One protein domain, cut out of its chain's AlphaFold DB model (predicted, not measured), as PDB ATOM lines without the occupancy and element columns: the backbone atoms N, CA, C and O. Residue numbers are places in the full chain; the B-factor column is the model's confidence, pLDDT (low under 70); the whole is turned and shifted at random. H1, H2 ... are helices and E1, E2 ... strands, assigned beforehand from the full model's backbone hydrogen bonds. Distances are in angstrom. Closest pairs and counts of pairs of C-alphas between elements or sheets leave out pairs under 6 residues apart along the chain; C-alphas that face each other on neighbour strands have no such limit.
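What this domain is: This is residues 3 to 88 of the 190 residues of the protein "Transposase_31 domain-containing protein" of Legionella nautarum (UniProt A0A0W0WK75). Long parallel strands E2 and E3 form a twisted ribbon with helix H1 over one face and the other bare; E1 folds back on the first part of E2, and short helices H2 and H3 lead away from the sheet. The 86 printed residues, class mixed, run E1 E2 H1 E3 H2 H3; the mixed sheet's order is E1 E2 E3. The whole is loose, radius of gyration of the C-alphas 15.7 A, spans 39 by 35 by 26 A.

How they stand to each other: E2, residues 10 to 21, forms an antiparallel hairpin with E1, residues 3 to 7 (N 5 to O 12, 2.9 A), and is parallel to E3, residues 54 to 61 (N 56 to O 15, 2.8 A). H1, residues 28 to 47, is on the sheet, height 9.3 A, its closest C-alphas Leu 36 and Val 55 at 6.5 A; E2, H1, E3 make a strand-helix-strand unit, parallel strands joined through a helix, its crossover right-handed. H2, residues 73 to 76, only just touches H1, with 3 pairs of C-alphas within 8 A, the closest Pro 29 and Leu 73, 4.9 A. H3, residues 81 to 87, is close to H2 but not clearly touching, closest C-alphas Ser 74 and Val 84, 6.7 A. Every O i to N i+4 pair in H1 and H3 is within hydrogen-bond range; H2 is too short for one.

Where its parts are: E2 measures 33.2 A, H1 28.1 A, E3 22.4 A. E1 begins at C-alpha 3 (15.694, -54.227, -57.852); H3 ends at C-alpha 87 (16.687, -55.395, -25.717).

The domain as a whole: The link E3 to H2 is long, 11 residues. The printed part has no cut; no printed residue is under pLDDT 70.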
ATOM      1  N   PHE A   3      14.795 -53.462 -57.000       81.50
ATOM      2  CA  PHE A   3      15.694 -54.227 -57.852       81.50
ATOM      3  C   PHE A   3      15.701 -55.683 -57.402       81.50
ATOM      4  O   PHE A   3      15.908 -55.973 -56.224       81.50
ATOM      5  N   LYS A   4      15.506 -56.617 -58.335       79.31
ATOM      6  CA  LYS A   4      15.858 -58.021 -58.107       79.31
ATOM      7  C   LYS A   4      17.304 -58.198 -58.554       79.31
ATOM      8  O   LYS A   4      17.636 -57.903 -59.695       79.31
ATOM      9  N   THR A   5      18.165 -58.645 -57.652       83.38
ATOM     10  CA  THR A   5      19.590 -58.831 -57.929       83.38
ATOM     11  C   THR A   5      20.112 -60.100 -57.255       83.38
ATOM     12  O   THR A   5      19.388 -60.777 -56.524       83.38
ATOM     13  N   LYS A   6      21.367 -60.463 -57.512       82.38
ATOM     14  CA  LYS A   6      22.079 -61.506 -56.768       82.38
ATOM     15  C   LYS A   6      23.070 -60.836 -55.829       82.38
ATOM     16  O   LYS A   6      23.957 -60.120 -56.280       82.38
ATOM     17  N   ILE A   7      22.922 -61.080 -54.528       81.19
ATOM     18  CA  ILE A   7      23.893 -60.656 -53.514       81.19
ATOM     19  C   ILE A   7      24.627 -61.917 -53.057       81.19
ATOM     20  O   ILE A   7      24.036 -62.835 -52.479       81.19
ATOM     21  N   GLY A   8      25.914 -62.005 -53.398       84.31
ATOM     22  CA  GLY A   8      26.663 -63.259 -53.313       84.31
ATOM     23  C   GLY A   8      26.024 -64.344 -54.191       84.31
ATOM     24  O   GLY A   8      25.788 -64.134 -55.379       84.31
ATOM     25  N   LYS A   9      25.718 -65.511 -53.606       86.44
ATOM     26  CA  LYS A   9      25.071 -66.645 -54.304       86.44
ATOM     27  C   LYS A   9      23.550 -66.728 -54.100       86.44
ATOM     28  O   LYS A   9      22.944 -67.710 -54.520       86.44
ATOM     29  N   LYS A  10      22.922 -65.744 -53.445       79.50
ATOM     30  CA  LYS A  10      21.475 -65.742 -53.166       79.50
ATOM     31  C   LYS A  10      20.770 -64.679 -54.000       79.50
ATOM     32  O   LYS A  10      21.245 -63.548 -54.102       79.50
ATOM     33  N   GLU A  11      19.629 -65.042 -54.585       79.62
ATOM     34  CA  GLU A  11      18.706 -64.038 -55.113       79.62
ATOM     35  C   GLU A  11      18.225 -63.155 -53.958       79.62
ATOM     36  O   GLU A  11      17.849 -63.654 -52.895       79.62
ATOM     37  N   ALA A  12      18.264 -61.846 -54.167       76.75
ATOM     38  CA  ALA A  12      17.866 -60.855 -53.189       76.75
ATOM     39  C   ALA A  12      17.054 -59.753 -53.869       76.75
ATOM     40  O   ALA A  12      17.324 -59.340 -54.998       76.75
ATOM     41  N   TYR A  13      16.058 -59.262 -53.149       77.81
ATOM     42  CA  TYR A  13      15.346 -58.050 -53.514       77.81
ATOM     43  C   TYR A  13      15.992 -56.909 -52.745       77.81
ATOM     44  O   TYR A  13      16.051 -56.971 -51.518       77.81
ATOM     45  N   LEU A  14      16.498 -55.920 -53.475       80.31
ATOM     46  CA  LEU A  14      17.040 -54.685 -52.938       80.31
ATOM     47  C   LEU A  14      16.038 -53.566 -53.210       80.31
ATOM     48  O   LEU A  14      15.838 -53.155 -54.354       80.31
ATOM     49  N   TYR A  15      15.416 -53.060 -52.153       80.38
ATOM     50  CA  TYR A  15      14.655 -51.819 -52.230       80.38
ATOM     51  C   TYR A  15      15.565 -50.662 -51.844       80.38
ATOM     52  O   TYR A  15      16.024 -50.593 -50.708       80.38
ATOM     53  N   ILE A  16      15.808 -49.751 -52.784       80.56
ATOM     54  CA  ILE A  16      16.500 -48.493 -52.498       80.56
ATOM     55  C   ILE A  16      15.432 -47.443 -52.227       80.56
ATOM     56  O   ILE A  16      14.644 -47.101 -53.122       80.56
ATOM     57  N   LEU A  17      15.404 -46.956 -50.991       79.88
ATOM     58  CA  LEU A  17      14.646 -45.770 -50.622       79.88
ATOM     59  C   LEU A  17      15.583 -44.571 -50.733       79.88
ATOM     60  O   LEU A  17      16.564 -44.506 -49.999       79.88
ATOM     61  N   LEU A  18      15.283 -43.669 -51.668       82.31
ATOM     62  CA  LEU A  18      15.999 -42.411 -51.856       82.31
ATOM     63  C   LEU A  18      15.133 -41.280 -51.323       82.31
ATOM     64  O   LEU A  18      14.052 -41.027 -51.851       82.31
ATOM     65  N   GLU A  19      15.629 -40.602 -50.300       80.38
ATOM     66  CA  GLU A  19      14.988 -39.431 -49.710       80.38
ATOM     67  C   GLU A  19      15.899 -38.223 -49.916       80.38
ATOM     68  O   GLU A  19      17.044 -38.235 -49.467       80.38
ATOM     69  N   HIS A  20      15.408 -37.186 -50.595       85.31
ATOM     70  CA  HIS A  20      16.121 -35.916 -50.716       85.31
ATOM     71  C   HIS A  20      15.579 -34.916 -49.690       85.31
ATOM     72  O   HIS A  20      14.388 -34.600 -49.707       85.31
ATOM     73  N   GLN A  21      16.447 -34.396 -48.818       84.00
ATOM     74  CA  GLN A  21      16.068 -33.427 -47.787       84.00
ATOM     75  C   GLN A  21      16.930 -32.163 -47.831       84.00
ATOM     76  O   GLN A  21      18.159 -32.225 -47.808       84.00
ATOM     77  N   SER A  22      16.272 -31.003 -47.817       84.19
ATOM     78  CA  SER A  22      16.906 -29.683 -47.675       84.19
ATOM     79  C   SER A  22      16.928 -29.183 -46.222       84.19
ATOM     80  O   SER A  22      17.834 -28.441 -45.839       84.19
ATOM     81  N   SER A  23      15.978 -29.634 -45.397       89.31
ATOM     82  CA  SER A  23      15.907 -29.373 -43.953       89.31
ATOM     83  C   SER A  23      16.208 -30.653 -43.169       89.31
ATOM     84  O   SER A  23      15.686 -31.707 -43.540       89.31
ATOM     85  N   PRO A  24      17.047 -30.596 -42.118       90.62
ATOM     86  CA  PRO A  24      17.345 -31.774 -41.315       90.62
ATOM     87  C   PRO A  24      16.121 -32.177 -40.474       90.62
ATOM     88  O   PRO A  24      15.370 -31.313 -40.027       90.62
ATOM     89  N   ASP A  25      15.935 -33.480 -40.271       92.81
ATOM     90  CA  ASP A  25      14.842 -34.073 -39.486       92.81
ATOM     91  C   ASP A  25      15.440 -34.931 -38.369       92.81
ATOM     92  O   ASP A  25      16.142 -35.899 -38.648       92.81
ATOM     93  N   GLU A  26      15.174 -34.572 -37.117       95.62
ATOM     94  CA  GLU A  26      15.693 -35.272 -35.939       95.62
ATOM     95  C   GLU A  26      15.174 -36.709 -35.829       95.62
ATOM     96  O   GLU A  26      15.902 -37.611 -35.424       95.62
ATOM     97  N   LEU A  27      13.941 -36.955 -36.278       96.88
ATOM     98  CA  LEU A  27      13.298 -38.266 -36.217       96.88
ATOM     99  C   LEU A  27      13.467 -39.061 -37.516       96.88
ATOM    100  O   LEU A  27      12.744 -40.038 -37.749       96.88
ATOM    101  N   MET A  28      14.432 -38.686 -38.364       95.81
ATOM    102  CA  MET A  28      14.673 -39.363 -39.637       95.81
ATOM    103  C   MET A  28      14.892 -40.879 -39.485       95.81
ATOM    104  O   MET A  28      14.269 -41.624 -40.249       95.81
ATOM    105  N   PRO A  29      15.669 -41.393 -38.505       96.12
ATOM    106  CA  PRO A  29      15.785 -42.839 -38.291       96.12
ATOM    107  C   PRO A  29      14.437 -43.531 -38.031       96.12
ATOM    108  O   PRO A  29      14.164 -44.593 -38.595       96.12
ATOM    109  N   PHE A  30      13.549 -42.918 -37.237       96.88
ATOM    110  CA  PHE A  30      12.210 -43.457 -36.984       96.88
ATOM    111  C   PHE A  30      11.319 -43.384 -38.230       96.88
ATOM    112  O   PHE A  30      10.555 -44.308 -38.523       96.88
ATOM    113  N   ARG A  31      11.438 -42.310 -39.020       95.44
ATOM    114  CA  ARG A  31      10.742 -42.193 -40.306       95.44
ATOM    115  C   ARG A  31      11.173 -43.282 -41.285       95.44
ATOM    116  O   ARG A  31      10.309 -43.916 -41.889       95.44
ATOM    117  N   LEU A  32      12.477 -43.552 -41.377       94.62
ATOM    118  CA  LEU A  32      13.011 -44.656 -42.172       94.62
ATOM    119  C   LEU A  32      12.443 -45.996 -41.709       94.62
ATOM    120  O   LEU A  32      11.951 -46.736 -42.555       94.62
ATOM    121  N   LEU A  33      12.420 -46.286 -40.402       95.94
ATOM    122  CA  LEU A  33      11.840 -47.533 -39.886       95.94
ATOM    123  C   LEU A  33      10.400 -47.748 -40.377       95.94
ATOM    124  O   LEU A  33      10.079 -48.830 -40.864       95.94
ATOM    125  N   LYS A  34       9.549 -46.713 -40.327       96.19
ATOM    126  CA  LYS A  34       8.167 -46.795 -40.840       96.19
ATOM    127  C   LYS A  34       8.129 -47.172 -42.321       96.19
ATOM    128  O   LYS A  34       7.331 -48.016 -42.725       96.19
ATOM    129  N   TYR A  35       9.004 -46.585 -43.135       94.06
ATOM    130  CA  TYR A  35       9.096 -46.934 -44.551       94.06
ATOM    131  C   TYR A  35       9.602 -48.358 -44.776       94.06
ATOM    132  O   TYR A  35       9.037 -49.062 -45.612       94.06
ATOM    133  N   LEU A  36      10.612 -48.802 -44.021       93.50
ATOM    134  CA  LEU A  36      11.110 -50.179 -44.077       93.50
ATOM    135  C   LEU A  36       9.969 -51.166 -43.790       93.50
ATOM    136  O   LEU A  36       9.724 -52.050 -44.610       93.50
ATOM    137  N   CYS A  37       9.218 -50.962 -42.701       95.31
ATOM    138  CA  CYS A  37       8.070 -51.796 -42.339       95.31
ATOM    139  C   CYS A  37       7.006 -51.827 -43.444       95.31
ATOM    140  O   CYS A  37       6.575 -52.905 -43.845       95.31
ATOM    141  N   ASN A  38       6.634 -50.667 -43.995       94.38
ATOM    142  CA  ASN A  38       5.631 -50.588 -45.061       94.38
ATOM    143  C   ASN A  38       6.080 -51.306 -46.343       94.38
ATOM    144  O   ASN A  38       5.294 -52.012 -46.974       94.38
ATOM    145  N   ILE A  39       7.344 -51.146 -46.747       91.25
ATOM    146  CA  ILE A  39       7.902 -51.830 -47.923       91.25
ATOM    147  C   ILE A  39       7.907 -53.345 -47.703       91.25
ATOM    148  O   ILE A  39       7.516 -54.103 -48.592       91.25
ATOM    149  N   MET A  40       8.341 -53.783 -46.522       93.31
ATOM    150  CA  MET A  40       8.409 -55.192 -46.155       93.31
ATOM    151  C   MET A  40       7.021 -55.845 -46.103       93.31
ATOM    152  O   MET A  40       6.838 -56.913 -46.684       93.31
ATOM    153  N   ASP A  41       6.034 -55.190 -45.491       94.44
ATOM    154  CA  ASP A  41       4.645 -55.662 -45.437       94.44
ATOM    155  C   ASP A  41       4.027 -55.767 -46.843       94.44
ATOM    156  O   ASP A  41       3.477 -56.803 -47.228       94.44
ATOM    157  N   ASN A  42       4.226 -54.740 -47.676       91.38
ATOM    158  CA  ASN A  42       3.798 -54.764 -49.075       91.38
ATOM    159  C   ASN A  42       4.460 -55.900 -49.870       91.38
ATOM    160  O   ASN A  42       3.814 -56.516 -50.724       91.38
ATOM    161  N   HIS A  43       5.732 -56.210 -49.609       89.69
ATOM    162  CA  HIS A  43       6.427 -57.323 -50.258       89.69
ATOM    163  C   HIS A  43       5.825 -58.678 -49.870       89.69
ATOM    164  O   HIS A  43       5.539 -59.488 -50.752       89.69
ATOM    165  N   LEU A  44       5.578 -58.913 -48.576       92.88
ATOM    166  CA  LEU A  44       4.950 -60.148 -48.096       92.88
ATOM    167  C   LEU A  44       3.583 -60.371 -48.755       92.88
ATOM    168  O   LEU A  44       3.309 -61.465 -49.253       92.88
ATOM    169  N   LYS A  45       2.762 -59.316 -48.828       92.56
ATOM    170  CA  LYS A  45       1.419 -59.362 -49.425       92.56
ATOM    171  C   LYS A  45       1.451 -59.573 -50.939       92.56
ATOM    172  O   LYS A  45       0.763 -60.454 -51.448       92.56
ATOM    173  N   SER A  46       2.255 -58.794 -51.664       89.62
ATOM    174  CA  SER A  46       2.270 -58.819 -53.137       89.62
ATOM    175  C   SER A  46       2.967 -60.047 -53.727       89.62
ATOM    176  O   SER A  46       2.541 -60.547 -54.764       89.62
ATOM    177  N   GLN A  47       4.019 -60.552 -53.077       85.38
ATOM    178  CA  GLN A  47       4.814 -61.676 -53.582       85.38
ATOM    179  C   GLN A  47       4.442 -63.019 -52.939       85.38
ATOM    180  O   GLN A  47       5.044 -64.036 -53.277       85.38
ATOM    181  N   LYS A  48       3.497 -63.040 -51.982       85.88
ATOM    182  CA  LYS A  48       3.222 -64.205 -51.114       85.88
ATOM    183  C   LYS A  48       4.513 -64.791 -50.517       85.88
ATOM    184  O   LYS A  48       4.669 -66.006 -50.375       85.88
ATOM    185  N   ALA A  49       5.472 -63.915 -50.225       85.19
ATOM    186  CA  ALA A  49       6.792 -64.296 -49.756       85.19
ATOM    187  C   ALA A  49       6.739 -64.721 -48.282       85.19
ATOM    188  O   ALA A  49       5.922 -64.237 -47.506       85.19
ATOM    189  N   LYS A  50       7.658 -65.607 -47.881       89.75
ATOM    190  CA  LYS A  50       7.849 -66.011 -46.473       89.75
ATOM    191  C   LYS A  50       9.046 -65.328 -45.803       89.75
ATOM    192  O   LYS A  50       9.369 -65.631 -44.661       89.75
ATOM    193  N   LYS A  51       9.759 -64.472 -46.538       88.31
ATOM    194  CA  LYS A  51      10.958 -63.764 -46.075       88.31
ATOM    195  C   LYS A  51      10.857 -62.296 -46.454       88.31
ATOM    196  O   LYS A  51      10.312 -61.968 -47.505       88.31
ATOM    197  N   LEU A  52      11.402 -61.440 -45.597       90.56
ATOM    198  CA  LEU A  52      11.473 -60.003 -45.836       90.56
ATOM    199  C   LEU A  52      12.546 -59.697 -46.897       90.56
ATOM    200  O   LEU A  52      13.583 -60.372 -46.920       90.56
ATOM    201  N   PRO A  53      12.329 -58.697 -47.770       88.06
ATOM    202  CA  PRO A  53      13.352 -58.231 -48.694       88.06
ATOM    203  C   PRO A  53      14.419 -57.419 -47.949       88.06
ATOM    204  O   PRO A  53      14.153 -56.838 -46.895       88.06
ATOM    205  N   LEU A  54      15.617 -57.315 -48.528       88.69
ATOM    206  CA  LEU A  54      16.606 -56.357 -48.046       88.69
ATOM    207  C   LEU A  54      16.195 -54.960 -48.524       88.69
ATOM    208  O   LEU A  54      16.062 -54.702 -49.720       88.69
ATOM    209  N   VAL A  55      16.010 -54.040 -47.587       88.69
ATOM    210  CA  VAL A  55      15.713 -52.644 -47.901       88.69
ATOM    211  C   VAL A  55      16.898 -51.808 -47.436       88.69
ATOM    212  O   VAL A  55      17.245 -51.833 -46.260       88.69
ATOM    213  N   TYR A  56      17.540 -51.107 -48.369       89.50
ATOM    214  CA  TYR A  56      18.668 -50.226 -48.096       89.50
ATOM    215  C   TYR A  56      18.175 -48.774 -48.076       89.50
ATOM    216  O   TYR A  56      17.847 -48.226 -49.139       89.50
ATOM    217  N   PRO A  57      18.065 -48.151 -46.889       90.75
ATOM    218  CA  PRO A  57      17.696 -46.751 -46.795       90.75
ATOM    219  C   PRO A  57      18.896 -45.864 -47.144       90.75
ATOM    220  O   PRO A  57      19.974 -46.017 -46.573       90.75
ATOM    221  N   LEU A  58      18.700 -44.913 -48.057       91.00
ATOM    222  CA  LEU A  58      19.691 -43.897 -48.398       91.00
ATOM    223  C   LEU A  58      19.038 -42.512 -48.372       91.00
ATOM    224  O   LEU A  58      18.159 -42.198 -49.175       91.00
ATOM    225  N   VAL A  59      19.500 -41.667 -47.455       91.88
ATOM    226  CA  VAL A  59      19.074 -40.268 -47.363       91.88
ATOM    227  C   VAL A  59      20.155 -39.390 -47.974       91.88
ATOM    228  O   VAL A  59      21.315 -39.445 -47.570       91.88
ATOM    229  N   ILE A  60      19.772 -38.575 -48.954       93.31
ATOM    230  CA  ILE A  60      20.618 -37.550 -49.556       93.31
ATOM    231  C   ILE A  60      20.216 -36.215 -48.935       93.31
ATOM    232  O   ILE A  60      19.147 -35.671 -49.214       93.31
ATOM    233  N   TYR A  61      21.084 -35.687 -48.080       92.94
ATOM    234  CA  TYR A  61      20.885 -34.391 -47.446       92.94
ATOM    235  C   TYR A  61      21.704 -33.306 -48.148       92.94
ATOM    236  O   TYR A  61      22.916 -33.444 -48.319       92.94
ATOM    237  N   HIS A  62      21.039 -32.214 -48.518       93.19
ATOM    238  CA  HIS A  62      21.647 -31.051 -49.165       93.19
ATOM    239  C   HIS A  62      21.198 -29.748 -48.483       93.19
ATOM    240  O   HIS A  62      20.615 -28.856 -49.098       93.19
ATOM    241  N   GLY A  63      21.409 -29.654 -47.170       89.56
ATOM    242  CA  GLY A  63      21.137 -28.426 -46.423       89.56
ATOM    243  C   GLY A  63      22.338 -27.482 -46.339       89.56
ATOM    244  O   GLY A  63      23.477 -27.844 -46.622       89.56
ATOM    245  N   LYS A  64      22.082 -26.244 -45.895       91.44
ATOM    246  CA  LYS A  64      23.107 -25.185 -45.761       91.44
ATOM    247  C   LYS A  64      24.132 -25.433 -44.645       91.44
ATOM    248  O   LYS A  64      25.125 -24.716 -44.560       91.44
ATOM    249  N   ARG A  65      23.867 -26.374 -43.737       91.81
ATOM    250  CA  ARG A  65      24.712 -26.712 -42.580       91.81
ATOM    251  C   ARG A  65      24.999 -28.209 -42.597       91.81
ATOM    252  O   ARG A  65      24.353 -28.941 -43.334       91.81
ATOM    253  N   LYS A  66      25.946 -28.672 -41.777       93.69
ATOM    254  CA  LYS A  66      26.136 -30.113 -41.546       93.69
ATOM    255  C   LYS A  66      24.862 -30.711 -40.939       93.69
ATOM    256  O   LYS A  66      24.193 -30.032 -40.160       93.69
ATOM    257  N   TYR A  67      24.546 -31.956 -41.292       94.31
ATOM    258  CA  TYR A  67      23.410 -32.671 -40.709       94.31
ATOM    259  C   TYR A  67      23.638 -32.832 -39.194       94.31
ATOM    260  O   TYR A  67      24.662 -33.404 -38.820       94.31
ATOM    261  N   PRO A  68      22.765 -32.286 -38.326       95.44
ATOM    262  CA  PRO A  68      23.058 -32.166 -36.898       95.44
ATOM    263  C   PRO A  68      22.521 -33.323 -36.042       95.44
ATOM    264  O   PRO A  68      22.810 -33.355 -34.851       95.44
ATOM    265  N   PHE A  69      21.736 -34.241 -36.612       96.56
ATOM    266  CA  PHE A  69      21.020 -35.281 -35.867       96.56
ATOM    267  C   PHE A  69      21.622 -36.672 -36.076       96.56
ATOM    268  O   PHE A  69      22.334 -36.912 -37.055       96.56
ATOM    269  N   SER A  70      21.326 -37.597 -35.160       95.56
ATOM    270  CA  SER A  70      21.800 -38.976 -35.266       95.56
ATOM    271  C   SER A  70      21.181 -39.705 -36.460       95.56
ATOM    272  O   SER A  70      20.021 -39.507 -36.822       95.56
ATOM    273  N   THR A  71      21.967 -40.596 -37.063       95.38
ATOM    274  CA  THR A  71      21.504 -41.552 -38.076       95.38
ATOM    275  C   THR A  71      21.182 -42.925 -37.480       95.38
ATOM    276  O   THR A  71      20.735 -43.812 -38.206       95.38
ATOM    277  N   ASN A  72      21.431 -43.133 -36.186       95.25
ATOM    278  CA  ASN A  72      21.163 -44.383 -35.487       95.25
ATOM    279  C   ASN A  72      19.799 -44.311 -34.796       95.25
ATOM    280  O   ASN A  72      19.550 -43.436 -33.973       95.25
ATOM    281  N   LEU A  73      18.921 -45.265 -35.102       96.12
ATOM    282  CA  LEU A  73      17.599 -45.355 -34.483       96.12
ATOM    283  C   LEU A  73      17.672 -45.552 -32.962       96.12
ATOM    284  O   LEU A  73      16.808 -45.057 -32.248       96.12
ATOM    285  N   SER A  74      18.697 -46.256 -32.479       96.56
ATOM    286  CA  SER A  74      18.862 -46.564 -31.051       96.56
ATOM    287  C   SER A  74      19.078 -45.306 -30.205       96.56
ATOM    288  O   SER A  74      18.681 -45.279 -29.047       96.56
ATOM    289  N   ASP A  75      19.638 -44.249 -30.799       95.94
ATOM    290  CA  ASP A  75      19.885 -42.974 -30.117       95.94
ATOM    291  C   ASP A  75      18.583 -42.184 -29.877       95.94
ATOM    292  O   ASP A  75      18.589 -41.209 -29.131       95.94
ATOM    293  N   LEU A  76      17.469 -42.590 -30.505       96.62
ATOM    294  CA  LEU A  76      16.143 -41.997 -30.293       96.62
ATOM    295  C   LEU A  76      15.363 -42.656 -29.144       96.62
ATOM    296  O   LEU A  76      14.231 -42.256 -28.873       96.62
ATOM    297  N   ILE A  77      15.908 -43.700 -28.515       97.12
ATOM    298  CA  ILE A  77      15.224 -44.432 -27.450       97.12
ATOM    299  C   ILE A  77      15.539 -43.783 -26.105       97.12
ATOM    300  O   ILE A  77      16.686 -43.774 -25.665       97.12
ATOM    301  N   ASP A  78      14.501 -43.283 -25.439       96.81
ATOM    302  CA  ASP A  78      14.592 -42.696 -24.101       96.81
ATOM    303  C   ASP A  78      14.657 -43.799 -23.027       96.81
ATOM    304  O   ASP A  78      13.673 -44.128 -22.363       96.81
ATOM    305  N   ALA A  79      15.813 -44.463 -22.943       96.81
ATOM    306  CA  ALA A  79      16.103 -45.513 -21.971       96.81
ATOM    307  C   ALA A  79      17.615 -45.602 -21.678       96.81
ATOM    308  O   ALA A  79      18.430 -45.184 -22.505       96.81
ATOM    309  N   PRO A  80      18.023 -46.192 -20.534       97.62
ATOM    310  CA  PRO A  80      19.422 -46.507 -20.261       97.62
ATOM    311  C   PRO A  80      20.074 -47.273 -21.413       97.62
ATOM    312  O   PRO A  80      19.500 -48.233 -21.940       97.62
ATOM    313  N   LYS A  81      21.292 -46.870 -21.783       94.75
ATOM    314  CA  LYS A  81      22.004 -47.414 -22.945       94.75
ATOM    315  C   LYS A  81      22.173 -48.930 -22.857       94.75
ATOM    316  O   LYS A  81      22.000 -49.626 -23.851       94.75
ATOM    317  N   GLU A  82      22.424 -49.447 -21.660       96.88
ATOM    318  CA  GLU A  82      22.580 -50.876 -21.394       96.88
ATOM    319  C   GLU A  82      21.306 -51.662 -21.737       96.88
ATOM    320  O   GLU A  82      21.387 -52.786 -22.236       96.88
ATOM    321  N   LEU A  83      20.124 -51.071 -21.520       96.50
ATOM    322  CA  LEU A  83      18.846 -51.685 -21.880       96.50
ATOM    323  C   LEU A  83      18.599 -51.615 -23.387       96.50
ATOM    324  O   LEU A  83      18.149 -52.598 -23.975       96.50
ATOM    325  N   VAL A  84      18.926 -50.495 -24.034       97.12
ATOM    326  CA  VAL A  84      18.813 -50.370 -25.495       97.12
ATOM    327  C   VAL A  84      19.705 -51.408 -26.179       97.12
ATOM    328  O   VAL A  84      19.233 -52.174 -27.019       97.12
ATOM    329  N   ASP A  85      20.959 -51.523 -25.747       94.81
ATOM    330  CA  ASP A  85      21.919 -52.475 -26.302       94.81
ATOM    331  C   ASP A  85      21.522 -53.941 -26.041       94.81
ATOM    332  O   ASP A  85      21.845 -54.810 -26.858       94.81
ATOM    333  N   SER A  86      20.790 -54.222 -24.956       95.00
ATOM    334  CA  SER A  86      20.361 -55.581 -24.583       95.00
ATOM    335  C   SER A  86      19.014 -56.005 -25.175       95.00
ATOM    336  O   SER A  86      18.823 -57.191 -25.436       95.00
ATOM    337  N   TYR A  87      18.086 -55.070 -25.400       94.94
ATOM    338  CA  TYR A  87      16.687 -55.395 -25.717       94.94
ATOM    339  C   TYR A  87      16.167 -54.763 -27.014       94.94
ATOM    340  O   TYR A  87      15.309 -55.348 -27.677       94.94
ATOM    341  N   PHE A  88      16.665 -53.594 -27.424       95.50
ATOM    342  CA  PHE A  88      16.108 -52.890 -28.581       95.50
ATOM    343  C   PHE A  88      16.495 -53.573 -29.900       95.50
ATOM    344  O   PHE A  88      17.674 -53.744 -30.213       95.50
TER     345      PHE A  88